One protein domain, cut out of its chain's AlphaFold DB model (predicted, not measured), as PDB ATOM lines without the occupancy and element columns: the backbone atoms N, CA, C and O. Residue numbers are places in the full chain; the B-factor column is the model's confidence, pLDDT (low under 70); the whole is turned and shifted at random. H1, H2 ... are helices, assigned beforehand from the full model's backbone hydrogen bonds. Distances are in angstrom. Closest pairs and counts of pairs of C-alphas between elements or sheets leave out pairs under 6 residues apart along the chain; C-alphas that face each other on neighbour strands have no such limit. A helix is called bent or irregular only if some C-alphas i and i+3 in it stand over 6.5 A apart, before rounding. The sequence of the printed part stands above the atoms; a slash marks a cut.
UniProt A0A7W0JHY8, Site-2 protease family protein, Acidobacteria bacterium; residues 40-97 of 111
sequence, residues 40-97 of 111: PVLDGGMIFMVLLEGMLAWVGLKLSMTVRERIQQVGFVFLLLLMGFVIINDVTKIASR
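This is residues 40 to 97 of the 111 residues of the protein "Site-2 protease family protein" of Acidobacteria bacterium (UniProt A0A7W0JHY8). A short helix, H1, leads into a turn, and a much longer helix, H2, folds back past it, making an uneven, open U with one long arm. H1 and the first part of H2 run side by side without close packing, the short lead-in of residues 40 to 42 bends in toward H2, and residues 80 to 97 of H2 stick out alone and make much of the length. The printed part has 58 residues with two named helices, H1 then H2, and no named strand; its class is all helix. It is extended, with a radius of gyration of the C-alphas of 17.0 A and spans of 58 by 18 by 12 A.

Begin at Pro 40 and go on to C-alpha 43 at (-37.443, -25.074, 43.923), where H1, residues 43 to 58, starts; it runs 23.1 A to C-alpha 58 at (-22.725, -10.359, 54.018). Next find H2, residues 65 to 97, which runs 48.0 A from C-alpha 65 to C-alpha 97 at (-48.482, -38.776, 12.740).

Compare the ends of each helix: x, y and z rise from C-alpha 43 to C-alpha 58 and fall from C-alpha 65 to C-alpha 97. H1 and H2 are near each other, with 9 pairs of C-alphas within 10 A, the closest at 8.1 A. In both helices, every O i to N i+4 pair is within hydrogen-bond range, and neither helix is bent.

The C-alphas farthest apart are those of Gly 60 and Arg 97, at 57.9 A. Residues 55 to 60, of which 55 to 58 belong to H1, stand free, as do residues 80 to 97 of H2. The link from H1 to H2, six residues, is short. The printed part has no cut, its mean pLDDT is 90.3, and no printed residue is under 70.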
ATOM      1  N   PRO A  40     -36.072 -19.219  38.185       87.06
ATOM      2  CA  PRO A  40     -37.125 -18.686  39.044       87.06
ATOM      3  C   PRO A  40     -38.423 -19.490  38.885       87.06
ATOM      4  O   PRO A  40     -38.712 -19.964  37.792       87.06
ATOM      5  N   VAL A  41     -39.208 -19.604  39.966       90.50
ATOM      6  CA  VAL A  41     -40.415 -20.458  40.103       90.50
ATOM      7  C   VAL A  41     -40.131 -21.932  40.402       90.50
ATOM      8  O   VAL A  41     -40.956 -22.564  41.053       90.50
ATOM      9  N   LEU A  42     -38.969 -22.467  40.021       92.38
ATOM     10  CA  LEU A  42     -38.544 -23.802  40.451       92.38
ATOM     11  C   LEU A  42     -37.955 -23.763  41.875       92.38
ATOM     12  O   LEU A  42     -37.466 -22.724  42.334       92.38
ATOM     13  N   ASP A  43     -37.961 -24.915  42.553       92.12
ATOM     14  CA  ASP A  43     -37.443 -25.074  43.923       92.12
ATOM     15  C   ASP A  43     -35.983 -24.600  44.049       92.12
ATOM     16  O   ASP A  43     -35.619 -23.870  44.973       92.12
ATOM     17  N   GLY A  44     -35.147 -24.932  43.066       93.12
ATOM     18  CA  GLY A  44     -33.748 -24.526  42.963       93.12
ATOM     19  C   GLY A  44     -33.564 -23.027  42.755       93.12
ATOM     20  O   GLY A  44     -32.631 -22.448  43.306       93.12
ATOM     21  N   GLY A  45     -34.481 -22.358  42.050       93.19
ATOM     22  CA  GLY A  45     -34.479 -20.901  41.918       93.19
ATOM     23  C   GLY A  45     -34.781 -20.193  43.236       93.19
ATOM     24  O   GLY A  45     -34.165 -19.175  43.548       93.19
ATOM     25  N   MET A  46     -35.687 -20.749  44.044       91.81
ATOM     26  CA  MET A  46     -35.987 -20.231  45.383       91.81
ATOM     27  C   MET A  46     -34.786 -20.372  46.315       91.81
ATOM     28  O   MET A  46     -34.404 -19.402  46.975       91.81
ATOM     29  N   ILE A  47     -34.167 -21.557  46.327       94.00
ATOM     30  CA  ILE A  47     -32.949 -21.834  47.096       94.00
ATOM     31  C   ILE A  47     -31.821 -20.901  46.645       94.00
ATOM     32  O   ILE A  47     -31.196 -20.249  47.478       94.00
ATOM     33  N   PHE A  48     -31.603 -20.772  45.336       94.25
ATOM     34  CA  PHE A  48     -30.585 -19.892  44.768       94.25
ATOM     35  C   PHE A  48     -30.791 -18.429  45.170       94.25
ATOM     36  O   PHE A  48     -29.834 -17.774  45.570       94.25
ATOM     37  N   MET A  49     -32.027 -17.922  45.136       92.62
ATOM     38  CA  MET A  49     -32.325 -16.548  45.552       92.62
ATOM     39  C   MET A  49     -32.022 -16.314  47.035       92.62
ATOM     40  O   MET A  49     -31.460 -15.276  47.368       92.62
ATOM     41  N   VAL A  50     -32.337 -17.270  47.916       91.75
ATOM     42  CA  VAL A  50     -32.012 -17.167  49.352       91.75
ATOM     43  C   VAL A  50     -30.502 -17.230  49.587       91.75
ATOM     44  O   VAL A  50     -29.975 -16.446  50.373       91.75
ATOM     45  N   LEU A  51     -29.789 -18.121  48.891       93.56
ATOM     46  CA  LEU A  51     -28.328 -18.198  48.968       93.56
ATOM     47  C   LEU A  51     -27.675 -16.900  48.487       93.56
ATOM     48  O   LEU A  51     -26.769 -16.386  49.140       93.56
ATOM     49  N   LEU A  52     -28.161 -16.352  47.374       92.44
ATOM     50  CA  LEU A  52     -27.681 -15.099  46.811       92.44
ATOM     51  C   LEU A  52     -27.977 -13.926  47.749       92.44
ATOM     52  O   LEU A  52     -27.091 -13.116  47.995       92.44
ATOM     53  N   GLU A  53     -29.173 -13.855  48.332       92.00
ATOM     54  CA  GLU A  53     -29.520 -12.840  49.330       92.00
ATOM     55  C   GLU A  53     -28.644 -12.949  50.584       92.00
ATOM     56  O   GLU A  53     -28.139 -11.934  51.054       92.00
ATOM     57  N   GLY A  54     -28.382 -14.163  51.079       92.94
ATOM     58  CA  GLY A  54     -27.451 -14.397  52.185       92.94
ATOM     59  C   GLY A  54     -26.023 -13.945  51.863       92.94
ATOM     60  O   GLY A  54     -25.379 -13.289  52.682       92.94
ATOM     61  N   MET A  55     -25.550 -14.223  50.645       92.31
ATOM     62  CA  MET A  55     -24.252 -13.751  50.151       92.31
ATOM     63  C   MET A  55     -24.189 -12.222  50.045       92.31
ATOM     64  O   MET A  55     -23.213 -11.614  50.479       92.31
ATOM     65  N   LEU A  56     -25.218 -11.587  49.480       91.81
ATOM     66  CA  LEU A  56     -25.283 -10.132  49.323       91.81
ATOM     67  C   LEU A  56     -25.401  -9.424  50.675       91.81
ATOM     68  O   LEU A  56     -24.757  -8.393  50.886       91.81
ATOM     69  N   ALA A  57     -26.162 -10.000  51.607       89.31
ATOM     70  CA  ALA A  57     -26.322  -9.475  52.954       89.31
ATOM     71  C   ALA A  57     -24.989  -9.433  53.710       89.31
ATOM     72  O   ALA A  57     -24.763  -8.498  54.478       89.31
ATOM     73  N   TRP A  58     -24.075 -10.374  53.445       88.69
ATOM     74  CA  TRP A  58     -22.725 -10.359  54.018       88.69
ATOM     75  C   TRP A  58     -21.891  -9.145  53.567       88.69
ATOM     76  O   TRP A  58     -21.045  -8.666  54.317       88.69
ATOM     77  N   VAL A  59     -22.184  -8.589  52.388       88.38
ATOM     78  CA  VAL A  59     -21.565  -7.366  51.836       88.38
ATOM     79  C   VAL A  59     -22.390  -6.107  52.177       88.38
ATOM     80  O   VAL A  59     -22.014  -4.989  51.835       88.38
ATOM     81  N   GLY A  60     -23.519  -6.260  52.875       84.31
ATOM     82  CA  GLY A  60     -24.426  -5.170  53.247       84.31
ATOM     83  C   GLY A  60     -25.442  -4.782  52.167       84.31
ATOM     84  O   GLY A  60     -26.179  -3.813  52.350       84.31
ATOM     85  N   LEU A  61     -25.527  -5.529  51.061       83.06
ATOM     86  CA  LEU A  61     -26.549  -5.327  50.036       83.06
ATOM     87  C   LEU A  61     -27.790  -6.162  50.358       83.06
ATOM     88  O   LEU A  61     -27.699  -7.332  50.716       83.06
ATOM     89  N   LYS A  62     -28.971  -5.568  50.191       84.06
ATOM     90  CA  LYS A  62     -30.251  -6.271  50.308       84.06
ATOM     91  C   LYS A  62     -30.974  -6.220  48.976       84.06
ATOM     92  O   LYS A  62     -31.084  -5.154  48.370       84.06
ATOM     93  N   LEU A  63     -31.480  -7.365  48.536       82.38
ATOM     94  CA  LEU A  63     -32.406  -7.401  47.415       82.38
ATOM     95  C   LEU A  63     -33.733  -6.784  47.855       82.38
ATOM     96  O   LEU A  63     -34.276  -7.127  48.903       82.38
ATOM     97  N   SER A  64     -34.258  -5.852  47.062       88.38
ATOM     98  CA  SER A  64     -35.582  -5.304  47.337       88.38
ATOM     99  C   SER A  64     -36.654  -6.341  47.004       88.38
ATOM    100  O   SER A  64     -36.530  -7.108  46.044       88.38
ATOM    101  N   MET A  65     -37.741  -6.329  47.777       88.25
ATOM    102  CA  MET A  65     -38.881  -7.226  47.562       88.25
ATOM    103  C   MET A  65     -39.419  -7.120  46.129       88.25
ATOM    104  O   MET A  65     -39.668  -8.130  45.477       88.25
ATOM    105  N   THR A  66     -39.472  -5.900  45.591       91.06
ATOM    106  CA  THR A  66     -39.900  -5.639  44.213       91.06
ATOM    107  C   THR A  66     -39.020  -6.348  43.184       91.06
ATOM    108  O   THR A  66     -39.540  -6.877  42.209       91.06
ATOM    109  N   VAL A  67     -37.697  -6.399  43.374       89.50
ATOM    110  CA  VAL A  67     -36.809  -7.112  42.438       89.50
ATOM    111  C   VAL A  67     -37.069  -8.617  42.495       89.50
ATOM    112  O   VAL A  67     -37.173  -9.255  41.449       89.50
ATOM    113  N   ARG A  68     -37.252  -9.179  43.696       89.62
ATOM    114  CA  ARG A  68     -37.573 -10.603  43.882       89.62
ATOM    115  C   ARG A  68     -38.885 -10.989  43.199       89.62
ATOM    116  O   ARG A  68     -38.920 -11.969  42.458       89.62
ATOM    117  N   GLU A  69     -39.931 -10.194  43.404       91.50
ATOM    118  CA  GLU A  69     -41.243 -10.392  42.782       91.50
ATOM    119  C   GLU A  69     -41.167 -10.293  41.258       91.50
ATOM    120  O   GLU A  69     -41.724 -11.135  40.556       91.50
ATOM    121  N   ARG A  70     -40.427  -9.312  40.723       93.81
ATOM    122  CA  ARG A  70     -40.240  -9.164  39.274       93.81
ATOM    123  C   ARG A  70     -39.505 -10.357  38.670       93.81
ATOM    124  O   ARG A  70     -39.941 -10.855  37.637       93.81
ATOM    125  N   ILE A  71     -38.440 -10.845  39.311       91.88
ATOM    126  CA  ILE A  71     -37.695 -12.030  38.853       91.88
ATOM    127  C   ILE A  71     -38.601 -13.269  38.846       91.88
ATOM    128  O   ILE A  71     -38.628 -14.001  37.857       91.88
ATOM    129  N   GLN A  72     -39.385 -13.482  39.910       92.31
ATOM    130  CA  GLN A  72     -40.354 -14.581  39.964       92.31
ATOM    131  C   GLN A  72     -41.434 -14.451  38.891       92.31
ATOM    132  O   GLN A  72     -41.722 -15.426  38.204       92.31
ATOM    133  N   GLN A  73     -42.011 -13.263  38.712       94.38
ATOM    134  CA  GLN A  73     -43.062 -13.024  37.726       94.38
ATOM    135  C   GLN A  73     -42.556 -13.262  36.298       94.38
ATOM    136  O   GLN A  73     -43.232 -13.917  35.507       94.38
ATOM    137  N   VAL A  74     -41.358 -12.770  35.973       94.44
ATOM    138  CA  VAL A  74     -40.728 -12.998  34.666       94.44
ATOM    139  C   VAL A  74     -40.464 -14.485  34.452       94.44
ATOM    140  O   VAL A  74     -40.825 -15.014  33.402       94.44
ATOM    141  N   GLY A  75     -39.904 -15.181  35.448       92.12
ATOM    142  CA  GLY A  75     -39.691 -16.626  35.364       92.12
ATOM    143  C   GLY A  75     -40.990 -17.415  35.213       92.12
ATOM    144  O   GLY A  75     -41.044 -18.350  34.423       92.12
ATOM    145  N   PHE A  76     -42.060 -16.995  35.890       93.88
ATOM    146  CA  PHE A  76     -43.378 -17.622  35.790       93.88
ATOM    147  C   PHE A  76     -43.965 -17.499  34.390       93.88
ATOM    148  O   PHE A  76     -44.367 -18.496  33.795       93.88
ATOM    149  N   VAL A  77     -43.975 -16.285  33.835       95.75
ATOM    150  CA  VAL A  77     -44.470 -16.047  32.474       95.75
ATOM    151  C   VAL A  77     -43.621 -16.809  31.457       95.75
ATOM    152  O   VAL A  77     -44.170 -17.465  30.576       95.75
ATOM    153  N   PHE A  78     -42.294 -16.785  31.603       93.75
ATOM    154  CA  PHE A  78     -41.388 -17.549  30.748       93.75
ATOM    155  C   PHE A  78     -41.678 -19.058  30.800       93.75
ATOM    156  O   PHE A  78     -41.782 -19.697  29.753       93.75
ATOM    157  N   LEU A  79     -41.873 -19.617  31.997       92.00
ATOM    158  CA  LEU A  79     -42.198 -21.029  32.183       92.00
ATOM    159  C   LEU A  79     -43.539 -21.389  31.535       92.00
ATOM    160  O   LEU A  79     -43.626 -22.405  30.850       92.00
ATOM    161  N   LEU A  80     -44.568 -20.553  31.700       94.19
ATOM    162  CA  LEU A  80     -45.868 -20.760  31.057       94.19
ATOM    163  C   LEU A  80     -45.764 -20.745  29.529       94.19
ATOM    164  O   LEU A  80     -46.358 -21.598  28.869       94.19
ATOM    165  N   LEU A  81     -44.994 -19.811  28.965       95.44
ATOM    166  CA  LEU A  81     -44.756 -19.743  27.523       95.44
ATOM    167  C   LEU A  81     -44.033 -20.993  27.018       95.44
ATOM    168  O   LEU A  81     -44.439 -21.571  26.011       95.44
ATOM    169  N   LEU A  82     -43.000 -21.443  27.735       91.19
ATOM    170  CA  LEU A  82     -42.268 -22.660  27.399       91.19
ATOM    171  C   LEU A  82     -43.170 -23.893  27.499       91.19
ATOM    172  O   LEU A  82     -43.163 -24.730  26.599       91.19
ATOM    173  N   MET A  83     -43.989 -23.991  28.547       91.00
ATOM    174  CA  MET A  83     -44.945 -25.085  28.714       91.00
ATOM    175  C   MET A  83     -45.950 -25.111  27.558       91.00
ATOM    176  O   MET A  83     -46.169 -26.163  26.961       91.00
ATOM    177  N   GLY A  84     -46.507 -23.952  27.191       94.44
ATOM    178  CA  GLY A  84     -47.386 -23.812  26.031       94.44
ATOM    179  C   GLY A  84     -46.701 -24.233  24.730       94.44
ATOM    180  O   GLY A  84     -47.257 -25.028  23.975       94.44
ATOM    181  N   PHE A  85     -45.469 -23.777  24.499       93.25
ATOM    182  CA  PHE A  85     -44.665 -24.156  23.336       93.25
ATOM    183  C   PHE A  85     -44.431 -25.670  23.255       93.25
ATOM    184  O   PHE A  85     -44.640 -26.268  22.199       93.25
ATOM    185  N   VAL A  86     -44.048 -26.308  24.364       90.12
ATOM    186  CA  VAL A  86     -43.819 -27.760  24.428       90.12
ATOM    187  C   VAL A  86     -45.112 -28.533  24.182       90.12
ATOM    188  O   VAL A  86     -45.102 -29.497  23.421       90.12
ATOM    189  N   ILE A  87     -46.234 -28.106  24.771       90.75
ATOM    190  CA  ILE A  87     -47.539 -28.745  24.552       90.75
ATOM    191  C   ILE A  87     -47.939 -28.654  23.079       90.75
ATOM    192  O   ILE A  87     -48.331 -29.665  22.500       90.75
ATOM    193  N   ILE A  88     -47.816 -27.475  22.460       91.94
ATOM    194  CA  ILE A  88     -48.119 -27.294  21.036       91.94
ATOM    195  C   ILE A  88     -47.221 -28.200  20.192       91.94
ATOM    196  O   ILE A  88     -47.727 -28.910  19.332       91.94
ATOM    197  N   ASN A  89     -45.916 -28.244  20.469       89.75
ATOM    198  CA  ASN A  89     -44.977 -29.108  19.753       89.75
ATOM    199  C   ASN A  89     -45.367 -30.594  19.855       89.75
ATOM    200  O   ASN A  89     -45.460 -31.285  18.837       89.75
ATOM    201  N   ASP A  90     -45.677 -31.062  21.067       87.44
ATOM    202  CA  ASP A  90     -46.125 -32.429  21.317       87.44
ATOM    203  C   ASP A  90     -47.426 -32.742  20.559       87.44
ATOM    204  O   ASP A  90     -47.527 -33.790  19.920       87.44
ATOM    205  N   VAL A  91     -48.409 -31.834  20.578       88.62
ATOM    206  CA  VAL A  91     -49.698 -32.006  19.887       88.62
ATOM    207  C   VAL A  91     -49.532 -31.976  18.368       88.62
ATOM    208  O   VAL A  91     -50.090 -32.831  17.682       88.62
ATOM    209  N   THR A  92     -48.739 -31.053  17.819       88.44
ATOM    210  CA  THR A  92     -48.478 -30.978  16.375       88.44
ATOM    211  C   THR A  92     -47.791 -32.243  15.874       88.44
ATOM    212  O   THR A  92     -48.193 -32.784  14.846       88.44
ATOM    213  N   LYS A  93     -46.814 -32.771  16.623       84.00
ATOM    214  CA  LYS A  93     -46.140 -34.036  16.299       84.00
ATOM    215  C   LYS A  93     -47.100 -35.230  16.296       84.00
ATOM    216  O   LYS A  93     -46.905 -36.181  15.541       84.00
ATOM    217  N   ILE A  94     -48.126 -35.205  17.141       83.12
ATOM    218  CA  ILE A  94     -49.185 -36.220  17.158       83.12
ATOM    219  C   ILE A  94     -50.100 -36.058  15.945       83.12
ATOM    220  O   ILE A  94     -50.321 -37.022  15.216       83.12
ATOM    221  N   ALA A  95     -50.595 -34.846  15.701       83.81
ATOM    222  CA  ALA A  95     -51.474 -34.555  14.574       83.81
ATOM    223  C   ALA A  95     -50.815 -34.929  13.237       83.81
ATOM    224  O   ALA A  95     -51.435 -35.592  12.412       83.81
ATOM    225  N   SER A  96     -49.525 -34.622  13.060       80.88
ATOM    226  CA  SER A  96     -48.779 -35.008  11.858       80.88
ATOM    227  C   SER A  96     -48.645 -36.527  11.693       80.88
ATOM    228  O   SER A  96     -48.710 -37.013  10.570       80.88
ATOM    229  N   ARG A  97     -48.492 -37.297  12.785       75.94
ATOM    230  CA  ARG A  97     -48.482 -38.776  12.740       75.94
ATOM    231  C   ARG A  97     -49.831 -39.347  12.305       75.94
ATOM    232  O   ARG A  97     -49.856 -40.367  11.630       75.94
TER     233      ARG A  97